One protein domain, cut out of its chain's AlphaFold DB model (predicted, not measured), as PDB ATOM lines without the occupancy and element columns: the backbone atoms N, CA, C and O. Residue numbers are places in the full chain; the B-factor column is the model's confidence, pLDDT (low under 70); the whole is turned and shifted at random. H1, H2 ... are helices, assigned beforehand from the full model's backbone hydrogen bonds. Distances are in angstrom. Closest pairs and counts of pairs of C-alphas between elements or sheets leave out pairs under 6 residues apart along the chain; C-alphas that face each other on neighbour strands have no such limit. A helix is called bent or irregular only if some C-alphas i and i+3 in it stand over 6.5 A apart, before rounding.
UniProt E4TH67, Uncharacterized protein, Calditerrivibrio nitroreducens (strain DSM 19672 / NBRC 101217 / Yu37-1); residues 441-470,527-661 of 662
ATOM      1  N   GLU A 441     143.686 125.318 226.771       95.50
ATOM      2  CA  GLU A 441     144.261 126.667 226.657       95.50
ATOM      3  C   GLU A 441     145.786 126.635 226.472       95.50
ATOM      4  O   GLU A 441     146.315 127.452 225.720       95.50
ATOM      5  N   TYR A 442     146.478 125.667 227.086       95.19
ATOM      6  CA  TYR A 442     147.900 125.428 226.838       95.19
ATOM      7  C   TYR A 442     148.153 125.049 225.379       95.19
ATOM      8  O   TYR A 442     148.913 125.739 224.705       95.19
ATOM      9  N   GLY A 443     147.465 124.019 224.870       92.31
ATOM     10  CA  GLY A 443     147.660 123.547 223.498       92.31
ATOM     11  C   GLY A 443     147.307 124.593 222.441       92.31
ATOM     12  O   GLY A 443     148.000 124.713 221.443       92.31
ATOM     13  N   LYS A 444     146.300 125.445 222.677       92.75
ATOM     14  CA  LYS A 444     146.007 126.575 221.775       92.75
ATOM     15  C   LYS A 444     147.148 127.589 221.703       92.75
ATOM     16  O   LYS A 444     147.385 128.141 220.631       92.75
ATOM     17  N   ILE A 445     147.806 127.888 222.827       94.94
ATOM     18  CA  ILE A 445     148.951 128.809 222.854       94.94
ATOM     19  C   ILE A 445     150.175 128.140 222.229       94.94
ATOM     20  O   ILE A 445     150.848 128.769 221.418       94.94
ATOM     21  N   GLU A 446     150.420 126.874 222.565       92.94
ATOM     22  CA  GLU A 446     151.486 126.056 221.991       92.94
ATOM     23  C   GLU A 446     151.361 126.002 220.463       92.94
ATOM     24  O   GLU A 446     152.256 126.492 219.777       92.94
ATOM     25  N   HIS A 447     150.208 125.579 219.934       90.19
ATOM     26  CA  HIS A 447     149.953 125.510 218.493       90.19
ATOM     27  C   HIS A 447     150.098 126.878 217.833       90.19
ATOM     28  O   HIS A 447     150.680 127.016 216.759       90.19
ATOM     29  N   TYR A 448     149.592 127.930 218.483       92.12
ATOM     30  CA  TYR A 448     149.694 129.283 217.951       92.12
ATOM     31  C   TYR A 448     151.143 129.765 217.832       92.12
ATOM     32  O   TYR A 448     151.452 130.440 216.855       92.12
ATOM     33  N   LEU A 449     152.015 129.442 218.792       91.06
ATOM     34  CA  LEU A 449     153.412 129.884 218.802       91.06
ATOM     35  C   LEU A 449     154.327 128.944 218.001       91.06
ATOM     36  O   LEU A 449     155.071 129.415 217.145       91.06
ATOM     37  N   TYR A 450     154.248 127.640 218.260       85.00
ATOM     38  CA  TYR A 450     155.175 126.611 217.781       85.00
ATOM     39  C   TYR A 450     154.601 125.752 216.647       85.00
ATOM     40  O   TYR A 450     155.333 125.419 215.719       85.00
ATOM     41  N   GLY A 451     153.296 125.466 216.656       80.88
ATOM     42  CA  GLY A 451     152.596 124.683 215.621       80.88
ATOM     43  C   GLY A 451     152.235 125.462 214.349       80.88
ATOM     44  O   GLY A 451     151.316 125.086 213.630       80.88
ATOM     45  N   GLU A 452     152.911 126.585 214.078       83.94
ATOM     46  CA  GLU A 452     152.609 127.507 212.970       83.94
ATOM     47  C   GLU A 452     151.174 128.094 212.983       83.94
ATOM     48  O   GLU A 452     150.754 128.737 212.018       83.94
ATOM     49  N   GLY A 453     150.416 127.972 214.077       88.00
ATOM     50  CA  GLY A 453     149.023 128.425 214.150       88.00
ATOM     51  C   GLY A 453     148.842 129.934 213.933       88.00
ATOM     52  O   GLY A 453     147.818 130.380 213.403       88.00
ATOM     53  N   TRP A 454     149.840 130.759 214.275       91.56
ATOM     54  CA  TRP A 454     149.834 132.178 213.906       91.56
ATOM     55  C   TRP A 454     149.914 132.383 212.386       91.56
ATOM     56  O   TRP A 454     149.241 133.269 211.855       91.56
ATOM     57  N   ALA A 455     150.681 131.551 211.678       90.00
ATOM     58  CA  ALA A 455     150.798 131.590 210.229       90.00
ATOM     59  C   ALA A 455     149.516 131.069 209.567       90.00
ATOM     60  O   ALA A 455     149.023 131.712 208.644       90.00
ATOM     61  N   GLU A 456     148.909 129.996 210.079       90.88
ATOM     62  CA  GLU A 456     147.598 129.508 209.618       90.88
ATOM     63  C   GLU A 456     146.515 130.590 209.728       90.88
ATOM     64  O   GLU A 456     145.718 130.781 208.809       90.88
ATOM     65  N   ARG A 457     146.522 131.378 210.814       90.38
ATOM     66  CA  ARG A 457     145.614 132.527 210.975       90.38
ATOM     67  C   ARG A 457     145.838 133.599 209.902       90.38
ATOM     68  O   ARG A 457     144.876 134.213 209.445       90.38
ATOM     69  N   VAL A 458     147.087 133.835 209.498       91.75
ATOM     70  CA  VAL A 458     147.443 134.810 208.451       91.75
ATOM     71  C   VAL A 458     147.065 134.304 207.063       91.75
ATOM     72  O   VAL A 458     146.521 135.045 206.238       91.75
ATOM     73  N   THR A 459     147.360 133.040 206.769       89.81
ATOM     74  CA  THR A 459     147.110 132.445 205.455       89.81
ATOM     75  C   THR A 459     145.628 132.124 205.262       89.81
ATOM     76  O   THR A 459     145.108 132.307 204.157       89.81
ATOM     77  N   GLY A 460     144.926 131.764 206.336       89.44
ATOM     78  CA  GLY A 460     143.587 131.187 206.300       89.44
ATOM     79  C   GLY A 460     143.592 129.738 205.809       89.44
ATOM     80  O   GLY A 460     142.581 129.288 205.277       89.44
ATOM     81  N   VAL A 461     144.732 129.046 205.908       87.25
ATOM     82  CA  VAL A 461     144.914 127.667 205.441       87.25
ATOM     83  C   VAL A 461     145.555 126.838 206.549       87.25
ATOM     84  O   VAL A 461     146.574 127.252 207.096       87.25
ATOM     85  N   SER A 462     144.966 125.676 206.839       85.56
ATOM     86  CA  SER A 462     145.514 124.675 207.760       85.56
ATOM     87  C   SER A 462     146.692 123.948 207.114       85.56
ATOM     88  O   SER A 462     146.574 123.445 205.996       85.56
ATOM     89  N   PHE A 463     147.833 123.877 207.792       79.31
ATOM     90  CA  PHE A 463     149.031 123.237 207.247       79.31
ATOM     91  C   PHE A 463     148.938 121.709 207.258       79.31
ATOM     92  O   PHE A 463     149.411 121.081 206.311       79.31
ATOM     93  N   ASN A 464     148.191 121.129 208.199       76.69
ATOM     94  CA  ASN A 464     147.851 119.701 208.181       76.69
ATOM     95  C   ASN A 464     147.047 119.322 206.920       76.69
ATOM     96  O   ASN A 464     147.246 118.259 206.334       76.69
ATOM     97  N   GLU A 465     146.160 120.209 206.449       79.88
ATOM     98  CA  GLU A 465     145.415 119.995 205.197       79.88
ATOM     99  C   GLU A 465     146.291 120.152 203.946       79.88
ATOM    100  O   GLU A 465     145.974 119.583 202.898       79.88
ATOM    101  N   ILE A 466     147.374 120.934 204.027       82.38
ATOM    102  CA  ILE A 466     148.354 121.085 202.943       82.38
ATOM    103  C   ILE A 466     149.265 119.856 202.867       82.38
ATOM    104  O   ILE A 466     149.606 119.428 201.767       82.38
ATOM    105  N   GLU A 467     149.659 119.277 204.000       76.94
ATOM    106  CA  GLU A 467     150.614 118.165 204.048       76.94
ATOM    107  C   GLU A 467     150.121 116.928 203.282       76.94
ATOM    108  O   GLU A 467     150.889 116.318 202.537       76.94
ATOM    109  N   ALA A 468     148.817 116.643 203.364       78.69
ATOM    110  CA  ALA A 468     148.157 115.547 202.652       78.69
ATOM    111  C   ALA A 468     148.016 115.759 201.126       78.69
ATOM    112  O   ALA A 468     147.551 114.859 200.422       78.69
ATOM    113  N   LYS A 469     148.364 116.941 200.601       86.25
ATOM    114  CA  LYS A 469     148.265 117.273 199.169       86.25
ATOM    115  C   LYS A 469     149.520 116.871 198.400       86.25
ATOM    116  O   LYS A 469     150.591 116.685 198.972       86.25
ATOM    117  N   ASN A 470     149.402 116.767 197.078       91.12
ATOM    118  CA  ASN A 470     150.576 116.563 196.228       91.12
ATOM    119  C   ASN A 470     151.393 117.865 196.074       91.12
ATOM    120  O   ASN A 470     150.904 118.963 196.348       91.12
ATOM    121  N   PRO A 527     150.568 145.014 222.490       87.81
ATOM    122  CA  PRO A 527     150.097 143.636 222.549       87.81
ATOM    123  C   PRO A 527     150.138 143.093 223.981       87.81
ATOM    124  O   PRO A 527     151.000 143.464 224.780       87.81
ATOM    125  N   GLN A 528     149.180 142.226 224.300       89.12
ATOM    126  CA  GLN A 528     149.000 141.596 225.611       89.12
ATOM    127  C   GLN A 528     148.763 140.095 225.434       89.12
ATOM    128  O   GLN A 528     148.302 139.659 224.376       89.12
ATOM    129  N   GLY A 529     149.052 139.312 226.476       91.31
ATOM    130  CA  GLY A 529     148.865 137.859 226.468       91.31
ATOM    131  C   GLY A 529     149.563 137.200 225.277       91.31
ATOM    132  O   GLY A 529     150.736 137.463 225.011       91.31
ATOM    133  N   ILE A 530     148.820 136.382 224.531       91.00
ATOM    134  CA  ILE A 530     149.332 135.600 223.397       91.00
ATOM    135  C   ILE A 530     150.009 136.426 222.286       91.00
ATOM    136  O   ILE A 530     151.007 135.980 221.724       91.00
ATOM    137  N   ASP A 531     149.549 137.649 222.006       90.31
ATOM    138  CA  ASP A 531     150.166 138.496 220.972       90.31
ATOM    139  C   ASP A 531     151.533 139.033 221.435       90.31
ATOM    140  O   ASP A 531     152.448 139.216 220.632       90.31
ATOM    141  N   ALA A 532     151.699 139.263 222.743       94.81
ATOM    142  CA  ALA A 532     152.990 139.640 223.315       94.81
ATOM    143  C   ALA A 532     153.945 138.437 223.365       94.81
ATOM    144  O   ALA A 532     155.134 138.595 223.079       94.81
ATOM    145  N   LEU A 533     153.425 137.240 223.667       96.12
ATOM    146  CA  LEU A 533     154.182 135.986 223.576       96.12
ATOM    147  C   LEU A 533     154.681 135.745 222.146       96.12
ATOM    148  O   LEU A 533     155.836 135.367 221.969       96.12
ATOM    149  N   LEU A 534     153.861 136.035 221.129       94.12
ATOM    150  CA  LEU A 534     154.261 135.914 219.726       94.12
ATOM    151  C   LEU A 534     155.448 136.822 219.387       94.12
ATOM    152  O   LEU A 534     156.373 136.383 218.713       94.12
ATOM    153  N   ILE A 535     155.477 138.066 219.870       94.56
ATOM    154  CA  ILE A 535     156.628 138.957 219.632       94.56
ATOM    155  C   ILE A 535     157.901 138.390 220.254       94.56
ATOM    156  O   ILE A 535     158.955 138.392 219.618       94.56
ATOM    157  N   VAL A 536     157.807 137.882 221.484       95.62
ATOM    158  CA  VAL A 536     158.943 137.255 222.164       95.62
ATOM    159  C   VAL A 536     159.419 136.020 221.404       95.62
ATOM    160  O   VAL A 536     160.611 135.914 221.122       95.62
ATOM    161  N   TYR A 537     158.497 135.151 220.987       94.19
ATOM    162  CA  TYR A 537     158.786 134.003 220.130       94.19
ATOM    163  C   TYR A 537     159.527 134.424 218.851       94.19
ATOM    164  O   TYR A 537     160.605 133.914 218.552       94.19
ATOM    165  N   LEU A 538     159.011 135.425 218.135       92.25
ATOM    166  CA  LEU A 538     159.599 135.913 216.889       92.25
ATOM    167  C   LEU A 538     161.007 136.487 217.074       92.25
ATOM    168  O   LEU A 538     161.845 136.326 216.189       92.25
ATOM    169  N   TYR A 539     161.289 137.134 218.208       92.62
ATOM    170  CA  TYR A 539     162.641 137.581 218.538       92.62
ATOM    171  C   TYR A 539     163.584 136.426 218.873       92.62
ATOM    172  O   TYR A 539     164.740 136.455 218.454       92.62
ATOM    173  N   ILE A 540     163.111 135.415 219.609       88.19
ATOM    174  CA  ILE A 540     163.943 134.282 220.031       88.19
ATOM    175  C   ILE A 540     164.328 133.394 218.846       88.19
ATOM    176  O   ILE A 540     165.483 132.988 218.727       88.19
ATOM    177  N   TYR A 541     163.371 133.111 217.963       82.94
ATOM    178  CA  TYR A 541     163.530 132.178 216.844       82.94
ATOM    179  C   TYR A 541     163.980 132.859 215.543       82.94
ATOM    180  O   TYR A 541     163.946 132.264 214.462       82.94
ATOM    181  N   ARG A 542     164.449 134.111 215.616       82.25
ATOM    182  CA  ARG A 542     165.047 134.783 214.463       82.25
ATOM    183  C   ARG A 542     166.460 134.247 214.213       82.25
ATOM    184  O   ARG A 542     167.365 134.429 215.023       82.25
ATOM    185  N   PHE A 543     166.662 133.648 213.043       69.38
ATOM    186  CA  PHE A 543     167.985 133.262 212.547       69.38
ATOM    187  C   PHE A 543     168.739 134.488 212.013       69.38
ATOM    188  O   PHE A 543     168.443 134.957 210.909       69.38
ATOM    189  N   VAL A 544     169.666 135.005 212.819       77.38
ATOM    190  CA  VAL A 544     170.611 136.100 212.533       77.38
ATOM    191  C   VAL A 544     171.929 135.827 213.267       77.38
ATOM    192  O   VAL A 544     171.950 134.995 214.177       77.38
ATOM    193  N   ASP A 545     172.997 136.533 212.898       75.75
ATOM    194  CA  ASP A 545     174.286 136.457 213.594       75.75
ATOM    195  C   ASP A 545     174.172 136.880 215.071       75.75
ATOM    196  O   ASP A 545     173.289 137.659 215.456       75.75
ATOM    197  N   ASP A 546     175.093 136.379 215.896       74.75
ATOM    198  CA  ASP A 546     175.052 136.479 217.361       74.75
ATOM    199  C   ASP A 546     174.923 137.931 217.881       74.75
ATOM    200  O   ASP A 546     174.160 138.186 218.819       74.75
ATOM    201  N   ASP A 547     175.570 138.905 217.231       75.00
ATOM    202  CA  ASP A 547     175.498 140.328 217.605       75.00
ATOM    203  C   ASP A 547     174.082 140.911 217.465       75.00
ATOM    204  O   ASP A 547     173.583 141.628 218.341       75.00
ATOM    205  N   VAL A 548     173.394 140.577 216.369       81.62
ATOM    206  CA  VAL A 548     172.012 141.013 216.124       81.62
ATOM    207  C   VAL A 548     171.060 140.249 217.044       81.62
ATOM    208  O   VAL A 548     170.104 140.823 217.577       81.62
ATOM    209  N   LYS A 549     171.355 138.972 217.301       85.12
ATOM    210  CA  LYS A 549     170.564 138.106 218.176       85.12
ATOM    211  C   LYS A 549     170.518 138.623 219.616       85.12
ATOM    212  O   LYS A 549     169.443 138.648 220.214       85.12
ATOM    213  N   ILE A 550     171.628 139.148 220.150       87.69
ATOM    214  CA  ILE A 550     171.652 139.801 221.475       87.69
ATOM    215  C   ILE A 550     170.677 140.986 221.540       87.69
ATOM    216  O   ILE A 550     169.986 141.160 222.548       87.69
ATOM    217  N   SER A 551     170.603 141.804 220.485       89.31
ATOM    218  CA  SER A 551     169.676 142.943 220.428       89.31
ATOM    219  C   SER A 551     168.218 142.483 220.497       89.31
ATOM    220  O   SER A 551     167.429 143.028 221.273       89.31
ATOM    221  N   TYR A 552     167.867 141.423 219.762       90.94
ATOM    222  CA  TYR A 552     166.533 140.826 219.829       90.94
ATOM    223  C   TYR A 552     166.235 140.201 221.192       90.94
ATOM    224  O   TYR A 552     165.159 140.439 221.736       90.94
ATOM    225  N   PHE A 553     167.191 139.506 221.809       92.19
ATOM    226  CA  PHE A 553     167.021 138.994 223.168       92.19
ATOM    227  C   PHE A 553     166.833 140.086 224.207       92.19
ATOM    228  O   PHE A 553     166.071 139.894 225.149       92.19
ATOM    229  N   LYS A 554     167.477 141.244 224.042       92.75
ATOM    230  CA  LYS A 554     167.240 142.385 224.925       92.75
ATOM    231  C   LYS A 554     165.792 142.871 224.819       92.75
ATOM    232  O   LYS A 554     165.131 142.996 225.845       92.75
ATOM    233  N   LYS A 555     165.280 143.056 223.597       93.44
ATOM    234  CA  LYS A 555     163.878 143.451 223.365       93.44
ATOM    235  C   LYS A 555     162.891 142.405 223.885       93.44
ATOM    236  O   LYS A 555     161.927 142.745 224.563       93.44
ATOM    237  N   ALA A 556     163.156 141.126 223.622       94.75
ATOM    238  CA  ALA A 556     162.354 140.019 224.128       94.75
ATOM    239  C   ALA A 556     162.326 140.007 225.662       94.75
ATOM    240  O   ALA A 556     161.255 139.927 226.259       94.75
ATOM    241  N   LYS A 557     163.491 140.165 226.303       94.50
ATOM    242  CA  LYS A 557     163.613 140.207 227.761       94.50
ATOM    243  C   LYS A 557     162.843 141.374 228.371       94.50
ATOM    244  O   LYS A 557     162.166 141.171 229.368       94.50
ATOM    245  N   GLU A 558     162.879 142.558 227.765       94.88
ATOM    246  CA  GLU A 558     162.099 143.712 228.236       94.88
ATOM    247  C   GLU A 558     160.586 143.416 228.249       94.88
ATOM    248  O   GLU A 558     159.887 143.774 229.200       94.88
ATOM    249  N   ILE A 559     160.078 142.713 227.231       95.50
ATOM    250  CA  ILE A 559     158.671 142.288 227.172       95.50
ATOM    251  C   ILE A 559     158.380 141.223 228.237       95.50
ATOM    252  O   ILE A 559     157.371 141.328 228.937       95.50
ATOM    253  N   VAL A 560     159.250 140.222 228.385       95.75
ATOM    254  CA  VAL A 560     159.095 139.159 229.390       95.75
ATOM    255  C   VAL A 560     159.106 139.739 230.805       95.75
ATOM    256  O   VAL A 560     158.165 139.513 231.564       95.75
ATOM    257  N   ASP A 561     160.105 140.554 231.144       94.50
ATOM    258  CA  ASP A 561     160.280 141.144 232.475       94.50
ATOM    259  C   ASP A 561     159.080 142.030 232.864       94.50
ATOM    260  O   ASP A 561     158.659 142.037 234.022       94.50
ATOM    261  N   LYS A 562     158.456 142.715 231.895       95.31
ATOM    262  CA  LYS A 562     157.220 143.487 232.108       95.31
ATOM    263  C   LYS A 562     156.017 142.607 232.481       95.31
ATOM    264  O   LYS A 562     155.133 143.070 233.202       95.31
ATOM    265  N   ASN A 563     155.964 141.365 231.995       95.25
ATOM    266  CA  ASN A 563     154.833 140.450 232.184       95.25
ATOM    267  C   ASN A 563     155.040 139.440 233.327       95.25
ATOM    268  O   ASN A 563     154.055 138.950 233.887       95.25
ATOM    269  N   LEU A 564     156.286 139.172 233.737       93.81
ATOM    270  CA  LEU A 564     156.612 138.225 234.811       93.81
ATOM    271  C   LEU A 564     155.858 138.479 236.133       93.81
ATOM    272  O   LEU A 564     155.316 137.517 236.681       93.81
ATOM    273  N   PRO A 565     155.716 139.723 236.643       94.75
ATOM    274  CA  PRO A 565     154.974 139.963 237.885       94.75
ATOM    275  C   PRO A 565     153.488 139.599 237.802       94.75
ATOM    276  O   PRO A 565     152.862 139.313 238.822       94.75
ATOM    277  N   HIS A 566     152.891 139.644 236.606       93.44
ATOM    278  CA  HIS A 566     151.520 139.185 236.400       93.44
ATOM    279  C   HIS A 566     151.469 137.659 236.277       93.44
ATOM    280  O   HIS A 566     150.631 137.039 236.924       93.44
ATOM    281  N   ALA A 567     152.408 137.054 235.541       94.94
ATOM    282  CA  ALA A 567     152.535 135.602 235.412       94.94
ATOM    283  C   ALA A 567     152.664 134.899 236.777       94.94
ATOM    284  O   ALA A 567     151.947 133.938 237.045       94.94
ATOM    285  N   GLN A 568     153.487 135.445 237.681       95.00
ATOM    286  CA  GLN A 568     153.693 134.930 239.044       95.00
ATOM    287  C   GLN A 568     152.436 134.932 239.923       95.00
ATOM    288  O   GLN A 568     152.389 134.209 240.916       95.00
ATOM    289  N   LYS A 569     151.415 135.731 239.589       95.56
ATOM    290  CA  LYS A 569     150.125 135.706 240.297       95.56
ATOM    291  C   LYS A 569     149.239 134.546 239.853       95.56
ATOM    292  O   LYS A 569     148.334 134.174 240.592       95.56
ATOM    293  N   SER A 570     149.482 134.020 238.656       95.56
ATOM    294  CA  SER A 570     148.652 132.998 238.019       95.56
ATOM    295  C   SER A 570     149.238 131.599 238.180       95.56
ATOM    296  O   SER A 570     148.486 130.653 238.387       95.56
ATOM    297  N   LEU A 571     150.564 131.461 238.100       95.62
ATOM    298  CA  LEU A 571     151.282 130.194 238.238       95.62
ATOM    299  C   LEU A 571     152.569 130.423 239.039       95.62
ATOM    300  O   LEU A 571     153.283 131.400 238.800       95.62
ATOM    301  N   SER A 572     152.876 129.535 239.986       96.00
ATOM    302  CA  SER A 572     154.135 129.635 240.728       96.00
ATOM    303  C   SER A 572     155.317 129.184 239.864       96.00
ATOM    304  O   SER A 572     155.187 128.286 239.031       96.00
ATOM    305  N   ILE A 573     156.490 129.789 240.074       90.12
ATOM    306  CA  ILE A 573     157.712 129.385 239.361       90.12
ATOM    307  C   ILE A 573     158.062 127.923 239.676       90.12
ATOM    308  O   ILE A 573     158.418 127.185 238.766       90.12
ATOM    309  N   ASP A 574     157.894 127.480 240.925       89.12
ATOM    310  CA  ASP A 574     158.178 126.097 241.333       89.12
ATOM    311  C   ASP A 574     157.276 125.080 240.621       89.12
ATOM    312  O   ASP A 574     157.754 124.049 240.151       89.12
ATOM    313  N   GLU A 575     155.987 125.389 240.471       90.88
ATOM    314  CA  GLU A 575     155.055 124.557 239.705       90.88
ATOM    315  C   GLU A 575     155.418 124.533 238.214       90.88
ATOM    316  O   GLU A 575     155.440 123.466 237.603       90.88
ATOM    317  N   SER A 576     155.789 125.681 237.638       91.06
ATOM    318  CA  SER A 576     156.271 125.750 236.253       91.06
ATOM    319  C   SER A 576     157.547 124.931 236.037       91.06
ATOM    320  O   SER A 576     157.667 124.270 235.008       91.06
ATOM    321  N   ILE A 577     158.490 124.954 236.986       86.19
ATOM    322  CA  ILE A 577     159.721 124.151 236.937       86.19
ATOM    323  C   ILE A 577     159.382 122.663 237.016       86.19
ATOM    324  O   ILE A 577     159.923 121.884 236.236       86.19
ATOM    325  N   SER A 578     158.473 122.265 237.913       87.31
ATOM    326  CA  SER A 578     158.031 120.870 238.031       87.31
ATOM    327  C   SER A 578     157.449 120.369 236.712       87.31
ATOM    328  O   SER A 578     157.896 119.351 236.192       87.31
ATOM    329  N   LEU A 579     156.519 121.123 236.117       87.88
ATOM    330  CA  LEU A 579     155.910 120.775 234.830       87.88
ATOM    331  C   LEU A 579     156.953 120.682 233.704       87.88
ATOM    332  O   LEU A 579     156.923 119.741 232.914       87.88
ATOM    333  N   ALA A 580     157.899 121.625 233.646       83.19
ATOM    334  CA  ALA A 580     158.969 121.613 232.650       83.19
ATOM    335  C   ALA A 580     159.936 120.429 232.832       83.19
ATOM    336  O   ALA A 580     160.355 119.817 231.850       83.19
ATOM    337  N   SER A 581     160.264 120.076 234.077       80.25
ATOM    338  CA  SER A 581     161.116 118.929 234.394       80.25
ATOM    339  C   SER A 581     160.446 117.614 234.008       80.25
ATOM    340  O   SER A 581     161.084 116.774 233.379       80.25
ATOM    341  N   GLU A 582     159.166 117.446 234.348       81.31
ATOM    342  CA  GLU A 582     158.414 116.239 234.003       81.31
ATOM    343  C   GLU A 582     158.279 116.080 232.475       81.31
ATOM    344  O   GLU A 582     158.440 114.974 231.961       81.31
ATOM    345  N   MET A 583     158.082 117.181 231.729       76.75
ATOM    346  CA  MET A 583     158.136 117.167 230.256       76.75
ATOM    347  C   MET A 583     159.493 116.698 229.722       76.75
ATOM    348  O   MET A 583     159.546 115.962 228.738       76.75
ATOM    349  N   GLY A 584     160.594 117.116 230.352       71.62
ATOM    350  CA  GLY A 584     161.943 116.709 229.958       71.62
ATOM    351  C   GLY A 584     162.188 115.206 230.122       71.62
ATOM    352  O   GLY A 584     162.827 114.600 229.264       71.62
ATOM    353  N   THR A 585     161.651 114.606 231.188       68.44
ATOM    354  CA  THR A 585     161.794 113.172 231.499       68.44
ATOM    355  C   THR A 585     160.791 112.276 230.768       68.44
ATOM    356  O   THR A 585     161.013 111.077 230.657       68.44
ATOM    357  N   ALA A 586     159.703 112.841 230.242       62.31
ATOM    358  CA  ALA A 586     158.624 112.108 229.578       62.31
ATOM    359  C   ALA A 586     158.993 111.482 228.218       62.31
ATOM    360  O   ALA A 586     158.181 110.757 227.652       62.31
ATOM    361  N   LYS A 587     160.179 111.763 227.659       53.97
ATOM    362  CA  LYS A 587     160.569 111.269 226.323       53.97
ATOM    363  C   LYS A 587     160.641 109.741 226.228       53.97
ATOM    364  O   LYS A 587     160.425 109.204 225.144       53.97
ATOM    365  N   ASP A 588     160.877 109.071 227.354       49.69
ATOM    366  CA  ASP A 588     161.130 107.628 227.406       49.69
ATOM    367  C   ASP A 588     160.030 106.837 228.147       49.69
ATOM    368  O   ASP A 588     160.085 105.611 228.179       49.69
ATOM    369  N   ASP A 589     159.008 107.508 228.703       64.62
ATOM    370  CA  ASP A 589     157.907 106.873 229.445       64.62
ATOM    371  C   ASP A 589     156.534 107.424 229.030       64.62
ATOM    372  O   ASP A 589     156.163 108.555 229.359       64.62
ATOM    373  N   ASP A 590     155.757 106.583 228.342       63.16
ATOM    374  CA  ASP A 590     154.428 106.914 227.814       63.16
ATOM    375  C   ASP A 590     153.445 107.322 228.926       63.16
ATOM    376  O   ASP A 590     152.529 108.112 228.697       63.16
ATOM    377  N   GLU A 591     153.607 106.786 230.139       68.06
ATOM    378  CA  GLU A 591     152.742 107.111 231.276       68.06
ATOM    379  C   GLU A 591     153.054 108.498 231.847       68.06
ATOM    380  O   GLU A 591     152.144 109.311 232.046       68.06
ATOM    381  N   THR A 592     154.337 108.809 232.051       69.31
ATOM    382  CA  THR A 592     154.775 110.154 232.442       69.31
ATOM    383  C   THR A 592     154.365 111.187 231.394       69.31
ATOM    384  O   THR A 592     153.834 112.235 231.761       69.31
ATOM    385  N   HIS A 593     154.511 110.882 230.102       73.56
ATOM    386  CA  HIS A 593     154.066 111.761 229.020       73.56
ATOM    387  C   HIS A 593     152.569 112.087 229.107       73.56
ATOM    388  O   HIS A 593     152.195 113.259 229.222       73.56
ATOM    389  N   ALA A 594     151.717 111.062 229.189       74.81
ATOM    390  CA  ALA A 594     150.272 111.238 229.303       74.81
ATOM    391  C   ALA A 594     149.866 112.022 230.567       74.81
ATOM    392  O   ALA A 594     148.931 112.830 230.550       74.81
ATOM    393  N   ASN A 595     150.556 111.802 231.689       80.81
ATOM    394  CA  ASN A 595     150.288 112.507 232.943       80.81
ATOM    395  C   ASN A 595     150.640 113.995 232.858       80.81
ATOM    396  O   ASN A 595     149.864 114.839 233.319       80.81
ATOM    397  N   VAL A 596     151.769 114.327 232.235       84.50
ATOM    398  CA  VAL A 596     152.200 115.712 232.031       84.50
ATOM    399  C   VAL A 596     151.261 116.442 231.078       84.50
ATOM    400  O   VAL A 596     150.808 117.538 231.407       84.50
ATOM    401  N   ILE A 597     150.872 115.807 229.967       83.44
ATOM    402  CA  ILE A 597     149.858 116.334 229.042       83.44
ATOM    403  C   ILE A 597     148.565 116.670 229.792       83.44
ATOM    404  O   ILE A 597     148.035 117.774 229.659       83.44
ATOM    405  N   LYS A 598     148.078 115.774 230.661       86.25
ATOM    406  CA  LYS A 598     146.874 116.028 231.473       86.25
ATOM    407  C   LYS A 598     147.045 117.180 232.458       86.25
ATOM    408  O   LYS A 598     146.077 117.898 232.710       86.25
ATOM    409  N   LYS A 599     148.228 117.350 233.058       90.50
ATOM    410  CA  LYS A 599     148.515 118.484 233.953       90.50
ATOM    411  C   LYS A 599     148.506 119.801 233.172       90.50
ATOM    412  O   LYS A 599     147.806 120.728 233.573       90.50
ATOM    413  N   LEU A 600     149.194 119.854 232.031       91.31
ATOM    414  CA  LEU A 600     149.227 121.022 231.143       91.31
ATOM    415  C   LEU A 600     147.837 121.363 230.595       91.31
ATOM    416  O   LEU A 600     147.433 122.524 230.590       91.31
ATOM    417  N   GLY A 601     147.061 120.348 230.221       91.00
ATOM    418  CA  GLY A 601     145.712 120.517 229.697       91.00
ATOM    419  C   GLY A 601     144.701 121.089 230.694       91.00
ATOM    420  O   GLY A 601     143.660 121.606 230.288       91.00
ATOM    421  N   LYS A 602     145.005 121.042 231.998       93.69
ATOM    422  CA  LYS A 602     144.189 121.642 233.065       93.69
ATOM    423  C   LYS A 602     144.533 123.103 233.344       93.69
ATOM    424  O   LYS A 602     143.803 123.747 234.100       93.69
ATOM    425  N   LEU A 603     145.621 123.632 232.778       95.62
ATOM    426  CA  LEU A 603     145.995 125.024 232.985       95.62
ATOM    427  C   LEU A 603     144.916 125.941 232.402       95.62
ATOM    428  O   LEU A 603     144.517 125.827 231.241       95.62
ATOM    429  N   THR A 604     144.461 126.895 233.210       96.62
ATOM    430  CA  THR A 604     143.671 128.020 232.703       96.62
ATOM    431  C   THR A 604     144.505 128.834 231.716       96.62
ATOM    432  O   THR A 604     145.734 128.796 231.742       96.62
ATOM    433  N   ARG A 605     143.858 129.659 230.891       95.44
ATOM    434  CA  ARG A 605     144.572 130.538 229.954       95.44
ATOM    435  C   ARG A 605     145.662 131.384 230.617       95.44
ATOM    436  O   ARG A 605     146.759 131.483 230.088       95.44
ATOM    437  N   GLN A 606     145.383 131.959 231.787       96.06
ATOM    438  CA  GLN A 606     146.348 132.790 232.518       96.06
ATOM    439  C   GLN A 606     147.530 131.973 233.053       96.06
ATOM    440  O   GLN A 606     148.658 132.459 233.052       96.06
ATOM    441  N   GLN A 607     147.283 130.735 233.494       97.38
ATOM    442  CA  GLN A 607     148.336 129.810 233.919       97.38
ATOM    443  C   GLN A 607     149.184 129.330 232.741       97.38
ATOM    444  O   GLN A 607     150.404 129.292 232.851       97.38
ATOM    445  N   ALA A 608     148.558 129.010 231.608       97.06
ATOM    446  CA  ALA A 608     149.263 128.624 230.393       97.06
ATOM    447  C   ALA A 608     150.134 129.778 229.870       97.06
ATOM    448  O   ALA A 608     151.324 129.587 229.644       97.06
ATOM    449  N   GLU A 609     149.597 131.000 229.772       97.12
ATOM    450  CA  GLU A 609     150.391 132.184 229.419       97.12
ATOM    451  C   GLU A 609     151.560 132.385 230.404       97.12
ATOM    452  O   GLU A 609     152.686 132.624 229.971       97.12
ATOM    453  N   ALA A 610     151.328 132.231 231.715       97.50
ATOM    454  CA  ALA A 610     152.382 132.310 232.729       97.50
ATOM    455  C   ALA A 610     153.485 131.260 232.530       97.50
ATOM    456  O   ALA A 610     154.665 131.599 232.613       97.50
ATOM    457  N   PHE A 611     153.114 130.021 232.203       96.62
ATOM    458  CA  PHE A 611     154.058 128.954 231.885       96.62
ATOM    459  C   PHE A 611     154.977 129.333 230.709       96.62
ATOM    460  O   PHE A 611     156.201 129.201 230.805       96.62
ATOM    461  N   PHE A 612     154.424 129.878 229.619       96.50
ATOM    462  CA  PHE A 612     155.232 130.349 228.487       96.50
ATOM    463  C   PHE A 612     156.112 131.555 228.846       96.50
ATOM    464  O   PHE A 612     157.261 131.614 228.411       96.50
ATOM    465  N   TRP A 613     155.638 132.484 229.685       97.62
ATOM    466  CA  TRP A 613     156.469 133.593 230.172       97.62
ATOM    467  C   TRP A 613     157.692 133.105 230.954       97.62
ATOM    468  O   TRP A 613     158.799 133.592 230.722       97.62
ATOM    469  N   PHE A 614     157.512 132.130 231.847       96.19
ATOM    470  CA  PHE A 614     158.616 131.511 232.583       96.19
ATOM    471  C   PHE A 614     159.573 130.763 231.659       96.19
ATOM    472  O   PHE A 614     160.789 130.918 231.781       96.19
ATOM    473  N   SER A 615     159.029 130.032 230.688       93.19
ATOM    474  CA  SER A 615     159.812 129.287 229.702       93.19
ATOM    475  C   SER A 615     160.681 130.220 228.854       93.19
ATOM    476  O   SER A 615     161.883 129.997 228.722       93.19
ATOM    477  N   PHE A 616     160.122 131.329 228.358       95.94
ATOM    478  CA  PHE A 616     160.885 132.339 227.626       95.94
ATOM    479  C   PHE A 616     161.900 133.068 228.503       95.94
ATOM    480  O   PHE A 616     163.014 133.326 228.051       95.94
ATOM    481  N   ALA A 617     161.569 133.372 229.761       95.88
ATOM    482  CA  ALA A 617     162.515 133.983 230.690       95.88
ATOM    483  C   ALA A 617     163.759 133.103 230.894       95.88
ATOM    484  O   ALA A 617     164.885 133.610 230.846       95.88
ATOM    485  N   ALA A 618     163.565 131.794 231.078       90.94
ATOM    486  CA  ALA A 618     164.658 130.839 231.190       90.94
ATOM    487  C   ALA A 618     165.431 130.710 229.863       90.94
ATOM    488  O   ALA A 618     166.649 130.889 229.829       90.94
ATOM    489  N   GLN A 619     164.728 130.499 228.747       91.94
ATOM    490  CA  GLN A 619     165.336 130.294 227.431       91.94
ATOM    491  C   GLN A 619     166.172 131.492 226.957       91.94
ATOM    492  O   GLN A 619     167.275 131.304 226.439       91.94
ATOM    493  N   ILE A 620     165.671 132.722 227.124       93.81
ATOM    494  CA  ILE A 620     166.401 133.942 226.749       93.81
ATOM    495  C   ILE A 620     167.686 134.054 227.567       93.81
ATOM    496  O   ILE A 620     168.743 134.331 227.004       93.81
ATOM    497  N   SER A 621     167.603 133.837 228.879       93.62
ATOM    498  CA  SER A 621     168.758 133.979 229.769       93.62
ATOM    499  C   SER A 621     169.828 132.936 229.443       93.62
ATOM    500  O   SER A 621     171.001 133.280 229.327       93.62
ATOM    501  N   LEU A 622     169.424 131.687 229.175       89.00
ATOM    502  CA  LEU A 622     170.346 130.623 228.776       89.00
ATOM    503  C   LEU A 622     171.065 130.956 227.464       89.00
ATOM    504  O   LEU A 622     172.293 130.952 227.420       89.00
ATOM    505  N   GLN A 623     170.322 131.326 226.417       89.44
ATOM    506  CA  GLN A 623     170.931 131.654 225.124       89.44
ATOM    507  C   GLN A 623     171.802 132.917 225.191       89.44
ATOM    508  O   GLN A 623     172.843 132.978 224.538       89.44
ATOM    509  N   LYS A 624     171.423 133.927 225.986       93.00
ATOM    510  CA  LYS A 624     172.287 135.092 226.230       93.00
ATOM    511  C   LYS A 624     173.586 134.684 226.916       93.00
ATOM    512  O   LYS A 624     174.636 135.171 226.507       93.00
ATOM    513  N   ALA A 625     173.525 133.807 227.919       90.00
ATOM    514  CA  ALA A 625     174.709 133.324 228.618       90.00
ATOM    515  C   ALA A 625     175.682 132.627 227.655       90.00
ATOM    516  O   ALA A 625     176.857 132.982 227.604       90.00
ATOM    517  N   GLU A 626     175.165 131.722 226.820       88.00
ATOM    518  CA  GLU A 626     175.950 130.994 225.816       88.00
ATOM    519  C   GLU A 626     176.598 131.923 224.784       88.00
ATOM    520  O   GLU A 626     177.774 131.760 224.457       88.00
ATOM    521  N   ILE A 627     175.863 132.917 224.271       87.94
ATOM    522  CA  ILE A 627     176.429 133.890 223.326       87.94
ATOM    523  C   ILE A 627     177.475 134.768 224.020       87.94
ATOM    524  O   ILE A 627     178.536 135.018 223.455       87.94
ATOM    525  N   TYR A 628     177.219 135.226 225.248       91.19
ATOM    526  CA  TYR A 628     178.198 136.015 225.991       91.19
ATOM    527  C   TYR A 628     179.487 135.236 226.258       91.19
ATOM    528  O   TYR A 628     180.551 135.836 226.158       91.19
ATOM    529  N   GLU A 629     179.434 133.928 226.521       88.19
ATOM    530  CA  GLU A 629     180.651 133.107 226.591       88.19
ATOM    531  C   GLU A 629     181.379 133.027 225.245       88.19
ATOM    532  O   GLU A 629     182.594 133.211 225.204       88.19
ATOM    533  N   LYS A 630     180.658 132.820 224.133       87.88
ATOM    534  CA  LYS A 630     181.261 132.792 222.784       87.88
ATOM    535  C   LYS A 630     181.955 134.104 222.414       87.88
ATOM    536  O   LYS A 630     182.948 134.082 221.692       87.88
ATOM    537  N   LEU A 631     181.430 135.228 222.899       85.94
ATOM    538  CA  LEU A 631     181.974 136.571 222.684       85.94
ATOM    539  C   LEU A 631     182.989 137.002 223.761       85.94
ATOM    540  O   LEU A 631     183.366 138.171 223.790       85.94
ATOM    541  N   ASP A 632     183.401 136.098 224.656       87.62
ATOM    542  CA  ASP A 632     184.332 136.364 225.768       87.62
ATOM    543  C   ASP A 632     183.857 137.470 226.743       87.62
ATOM    544  O   ASP A 632     184.622 138.169 227.407       87.62
ATOM    545  N   LEU A 633     182.538 137.637 226.871       89.69
ATOM    546  CA  LEU A 633     181.873 138.554 227.799       89.69
ATOM    547  C   LEU A 633     181.482 137.826 229.096       89.69
ATOM    548  O   LEU A 633     180.321 137.845 229.518       89.69
ATOM    549  N   LEU A 634     182.464 137.195 229.743       91.25
ATOM    550  CA  LEU A 634     182.264 136.216 230.823       91.25
ATOM    551  C   LEU A 634     181.446 136.745 232.010       91.25
ATOM    552  O   LEU A 634     180.601 136.033 232.550       91.25
ATOM    553  N   GLN A 635     181.629 138.013 232.385       94.25
ATOM    554  CA  GLN A 635     180.864 138.626 233.475       94.25
ATOM    555  C   GLN A 635     179.361 138.698 233.158       94.25
ATOM    556  O   GLN A 635     178.534 138.399 234.018       94.25
ATOM    557  N   LYS A 636     178.997 139.035 231.914       93.94
ATOM    558  CA  LYS A 636     177.592 139.072 231.486       93.94
ATOM    559  C   LYS A 636     177.011 137.666 231.383       93.94
ATOM    560  O   LYS A 636     175.872 137.452 231.779       93.94
ATOM    561  N   ALA A 637     177.795 136.701 230.898       93.75
ATOM    562  CA  ALA A 637     177.386 135.298 230.889       93.75
ATOM    563  C   ALA A 637     177.081 134.800 232.307       93.75
ATOM    564  O   ALA A 637     176.038 134.198 232.563       93.75
ATOM    565  N   ARG A 638     177.960 135.128 233.260       95.75
ATOM    566  CA  ARG A 638     177.790 134.786 234.670       95.75
ATOM    567  C   ARG A 638     176.523 135.390 235.276       95.75
ATOM    568  O   ARG A 638     175.851 134.707 236.042       95.75
ATOM    569  N   GLU A 639     176.188 136.636 234.954       97.06
ATOM    570  CA  GLU A 639     174.955 137.285 235.427       97.06
ATOM    571  C   GLU A 639     173.695 136.536 234.974       97.06
ATOM    572  O   GLU A 639     172.803 136.285 235.788       97.06
ATOM    573  N   GLU A 640     173.648 136.104 233.714       97.00
ATOM    574  CA  GLU A 640     172.529 135.319 233.182       97.00
ATOM    575  C   GLU A 640     172.448 133.919 233.822       97.00
ATOM    576  O   GLU A 640     171.366 133.477 234.220       97.00
ATOM    577  N   TYR A 641     173.584 133.239 234.023       94.50
ATOM    578  CA  TYR A 641     173.602 131.956 234.735       94.50
ATOM    579  C   TYR A 641     173.180 132.079 236.202       94.50
ATOM    580  O   TYR A 641     172.490 131.200 236.717       94.50
ATOM    581  N   LEU A 642     173.547 133.168 236.884       96.62
ATOM    582  CA  LEU A 642     173.084 133.431 238.247       96.62
ATOM    583  C   LEU A 642     171.574 133.666 238.294       96.62
ATOM    584  O   LEU A 642     170.919 133.192 239.221       96.62
ATOM    585  N   TYR A 643     171.009 134.363 237.308       95.38
ATOM    586  CA  TYR A 643     169.562 134.535 237.209       95.38
ATOM    587  C   TYR A 643     168.840 133.186 237.075       95.38
ATOM    588  O   TYR A 643     167.890 132.933 237.819       95.38
ATOM    589  N   LEU A 644     169.327 132.298 236.202       89.69
ATOM    590  CA  LEU A 644     168.798 130.937 236.044       89.69
ATOM    591  C   LEU A 644     168.942 130.099 237.318       89.69
ATOM    592  O   LEU A 644     167.977 129.483 237.765       89.69
ATOM    593  N   CYS A 645     170.123 130.124 237.936       89.69
ATOM    594  CA  CYS A 645     170.402 129.404 239.174       89.69
ATOM    595  C   CYS A 645     169.463 129.840 240.312       89.69
ATOM    596  O   CYS A 645     168.839 129.009 240.964       89.69
ATOM    597  N   ASN A 646     169.318 131.150 240.524       93.62
ATOM    598  CA  ASN A 646     168.557 131.686 241.653       93.62
ATOM    599  C   ASN A 646     167.040 131.638 241.431       93.62
ATOM    600  O   ASN A 646     166.292 131.418 242.379       93.62
ATOM    601  N   THR A 647     166.584 131.865 240.196       90.75
ATOM    602  CA  THR A 647     165.151 131.984 239.880       90.75
ATOM    603  C   THR A 647     164.553 130.645 239.476       90.75
ATOM    604  O   THR A 647     163.481 130.288 239.951       90.75
ATOM    605  N   PHE A 648     165.251 129.895 238.620       86.81
ATOM    606  CA  PHE A 648     164.760 128.645 238.032       86.81
ATOM    607  C   PHE A 648     165.373 127.389 238.657       86.81
ATOM    608  O   PHE A 648     165.036 126.283 238.246       86.81
ATOM    609  N   LYS A 649     166.256 127.545 239.655       88.88
ATOM    610  CA  LYS A 649     166.928 126.437 240.357       88.88
ATOM    611  C   LYS A 649     167.689 125.499 239.402       88.88
ATOM    612  O   LYS A 649     167.859 124.316 239.691       88.88
ATOM    613  N   ASP A 650     168.173 126.031 238.277       84.31
ATOM    614  CA  ASP A 650     168.926 125.272 237.276       84.31
ATOM    615  C   ASP A 650     170.336 124.941 237.797       84.31
ATOM    616  O   ASP A 650     171.207 125.809 237.914       84.31
ATOM    617  N   GLN A 651     170.576 123.663 238.103       85.19
ATOM    618  CA  GLN A 651     171.856 123.198 238.639       85.19
ATOM    619  C   GLN A 651     173.016 123.326 237.642       85.19
ATOM    620  O   GLN A 651     174.156 123.556 238.058       85.19
ATOM    621  N   GLY A 652     172.752 123.171 236.342       81.69
ATOM    622  CA  GLY A 652     173.751 123.364 235.294       81.69
ATOM    623  C   GLY A 652     174.190 124.823 235.229       81.69
ATOM    624  O   GLY A 652     175.388 125.115 235.228       81.69
ATOM    625  N   ALA A 653     173.229 125.745 235.302       86.81
ATOM    626  CA  ALA A 653     173.496 127.176 235.373       86.81
ATOM    627  C   ALA A 653     174.263 127.559 236.648       86.81
ATOM    628  O   ALA A 653     175.232 128.312 236.566       86.81
ATOM    629  N   CYS A 654     173.920 126.991 237.812       86.06
ATOM    630  CA  CYS A 654     174.677 127.216 239.049       86.06
ATOM    631  C   CYS A 654     176.157 126.811 238.902       86.06
ATOM    632  O   CYS A 654     177.052 127.563 239.293       86.06
ATOM    633  N   LYS A 655     176.430 125.648 238.293       90.50
ATOM    634  CA  LYS A 655     177.803 125.183 238.023       90.50
ATOM    635  C   LYS A 655     178.540 126.112 237.055       90.50
ATOM    636  O   LYS A 655     179.701 126.443 237.299       90.50
ATOM    637  N   ASN A 656     177.876 126.567 235.994       84.00
ATOM    638  CA  ASN A 656     178.459 127.503 235.030       84.00
ATOM    639  C   ASN A 656     178.751 128.877 235.651       84.00
ATOM    640  O   ASN A 656     179.832 129.422 235.437       84.00
ATOM    641  N   ALA A 657     177.861 129.403 236.493       92.19
ATOM    642  CA  ALA A 657     178.086 130.658 237.208       92.19
ATOM    643  C   ALA A 657     179.305 130.606 238.150       92.19
ATOM    644  O   ALA A 657     180.042 131.590 238.262       92.19
ATOM    645  N   GLU A 658     179.532 129.473 238.826       90.56
ATOM    646  CA  GLU A 658     180.724 129.272 239.662       90.56
ATOM    647  C   GLU A 658     181.991 129.050 238.827       90.56
ATOM    648  O   GLU A 658     183.054 129.548 239.198       90.56
ATOM    649  N   ARG A 659     181.899 128.370 237.674       93.88
ATOM    650  CA  ARG A 659     183.029 128.219 236.740       93.88
ATOM    651  C   ARG A 659     183.557 129.577 236.273       93.88
ATOM    652  O   ARG A 659     184.766 129.781 236.288       93.88
ATOM    653  N   LEU A 660     182.657 130.493 235.915       89.88
ATOM    654  CA  LEU A 660     182.969 131.833 235.396       89.88
ATOM    655  C   LEU A 660     183.355 132.859 236.478       89.88
ATOM    656  O   LEU A 660     183.462 134.050 236.203       89.88
ATOM    657  N   LYS A 661     183.499 132.428 237.736       83.38
ATOM    658  CA  LYS A 661     183.976 133.269 238.847       83.38
ATOM    659  C   LYS A 661     185.500 133.457 238.832       83.38
ATOM    660  O   LYS A 661     186.000 134.352 239.512       83.38
TER     661      LYS A 661
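Overview. This is residues 441 to 470 and 527 to 661 of the 662 residues of an uncharacterized protein of Calditerrivibrio nitroreducens (strain DSM 19672 / NBRC 101217 / Yu37-1) (UniProt E4TH67). One long helix, H8, runs through the middle, with H4 and H5 beside it in a bundle of three helices, and H9 folds back along its last part with H10 packed on H9. On the other side of H8 from H5, the hairpin of H6 and H7 leads away from H8, meeting it with residues 573 to 576 of H6 alone, while H1 packs on residues 605 to 609 of H8 and leads out through H2 to H3, where residues 465 to 470 stick out free. The printed part has 165 residues with ten named helices, H1 to H10 in order along the chain, and no named strand; its class is all helix. The whole is compact, with a radius of gyration of the C-alphas of 17.2 A, and the C-alphas span 53 by 36 by 33 A.

Along the chain. Find C-alpha 605 at (144.572, 130.538, 229.954); from there H8, residues 605 to 630, runs 37.5 A to C-alpha 630 at (181.261, 132.792, 222.784). Just before it look for H6, residues 573 to 588, 25.1 A long, and H7, residues 590 to 601, 16.3 A. H4 is residues 530 to 540, 15.1 A, and H5 is residues 546 to 570, 33.7 A. H5 has a kink of 46 degrees near residue 563 and is irregular, with C-alphas 562 and 565 7.1 A apart; H6 is only just irregular, with C-alphas 585 and 588 6.9 A apart. After H8 come H9, residues 634 to 648, 20.4 A, and H10, residues 651 to 659, 12.4 A, which ends with C-alpha 659 at (183.029, 128.219, 236.740). The first lines hold H1, residues 441 to 449, 12.5 A, from C-alpha 441 at (144.261, 126.667, 226.657), then the short H2, residues 453 to 459, and H3, residues 463 to 467.

Arrangement. Start at H8, the hub, which touches five helices. H4, H5 and H8 form an up-and-down bundle, each running against the one before it in the chain. H5 touches H8 at a shallow tilt of 32 degrees, opposite ways; look at Ala 567 and Ala 610, their closest C-alphas, 4.2 A apart. H4 and H5 are a hairpin, closest at the C-alphas of Val 536 and Ala 556, 4.8 A. H8 and H9 are another, at a shallow tilt of 26 degrees, with the C-alphas of Ala 625 and Ala 637 closest, 4.0 A; H8 touches H9 with residues 618 to 629 alone. H9 and H10 form a hairpin too, closest at the C-alphas of Cys 645 and Cys 654, 4.8 A. H6 only just touches H8, with 3 pairs of C-alphas within 8 A, the closest those of Ser 576 and Phe 611, 5.9 A; the two are about perpendicular, at 77 degrees. H6 and H7 are a hairpin at 33 degrees, a tilt only just short of steep, with the C-alphas of Ala 586 and His 593 closest, 4.6 A. H1 touches H8 at a steep tilt of 42 degrees, closest at the C-alphas of Tyr 442 and Ala 608, 5.0 A. H2 is close to H1 but not clearly touching, with the C-alphas of Tyr 448 and Trp 454 5.0 A apart as the closest. H3 and H8 are apart. Every O i to N i+4 pair is within hydrogen-bond range in H1, H2, H3, H4, H7, H8, H9 and H10; in H5 it is 16 of 21 and in H6 10 of 12.

Size, cuts and confidence. The C-alphas of Asn 470 and Lys 661 are the two farthest apart, 56.7 A. Residues 471 to 526 are cut out, and C-alphas 470 and 527 stand 37.8 A apart across the cut. The links that are printed whole are tight; the link from H3 to H4 runs across the cut. In the B-factor column the mean pLDDT of the printed part is 88.3, and confidence is low at residue 543 and residues 585 to 592.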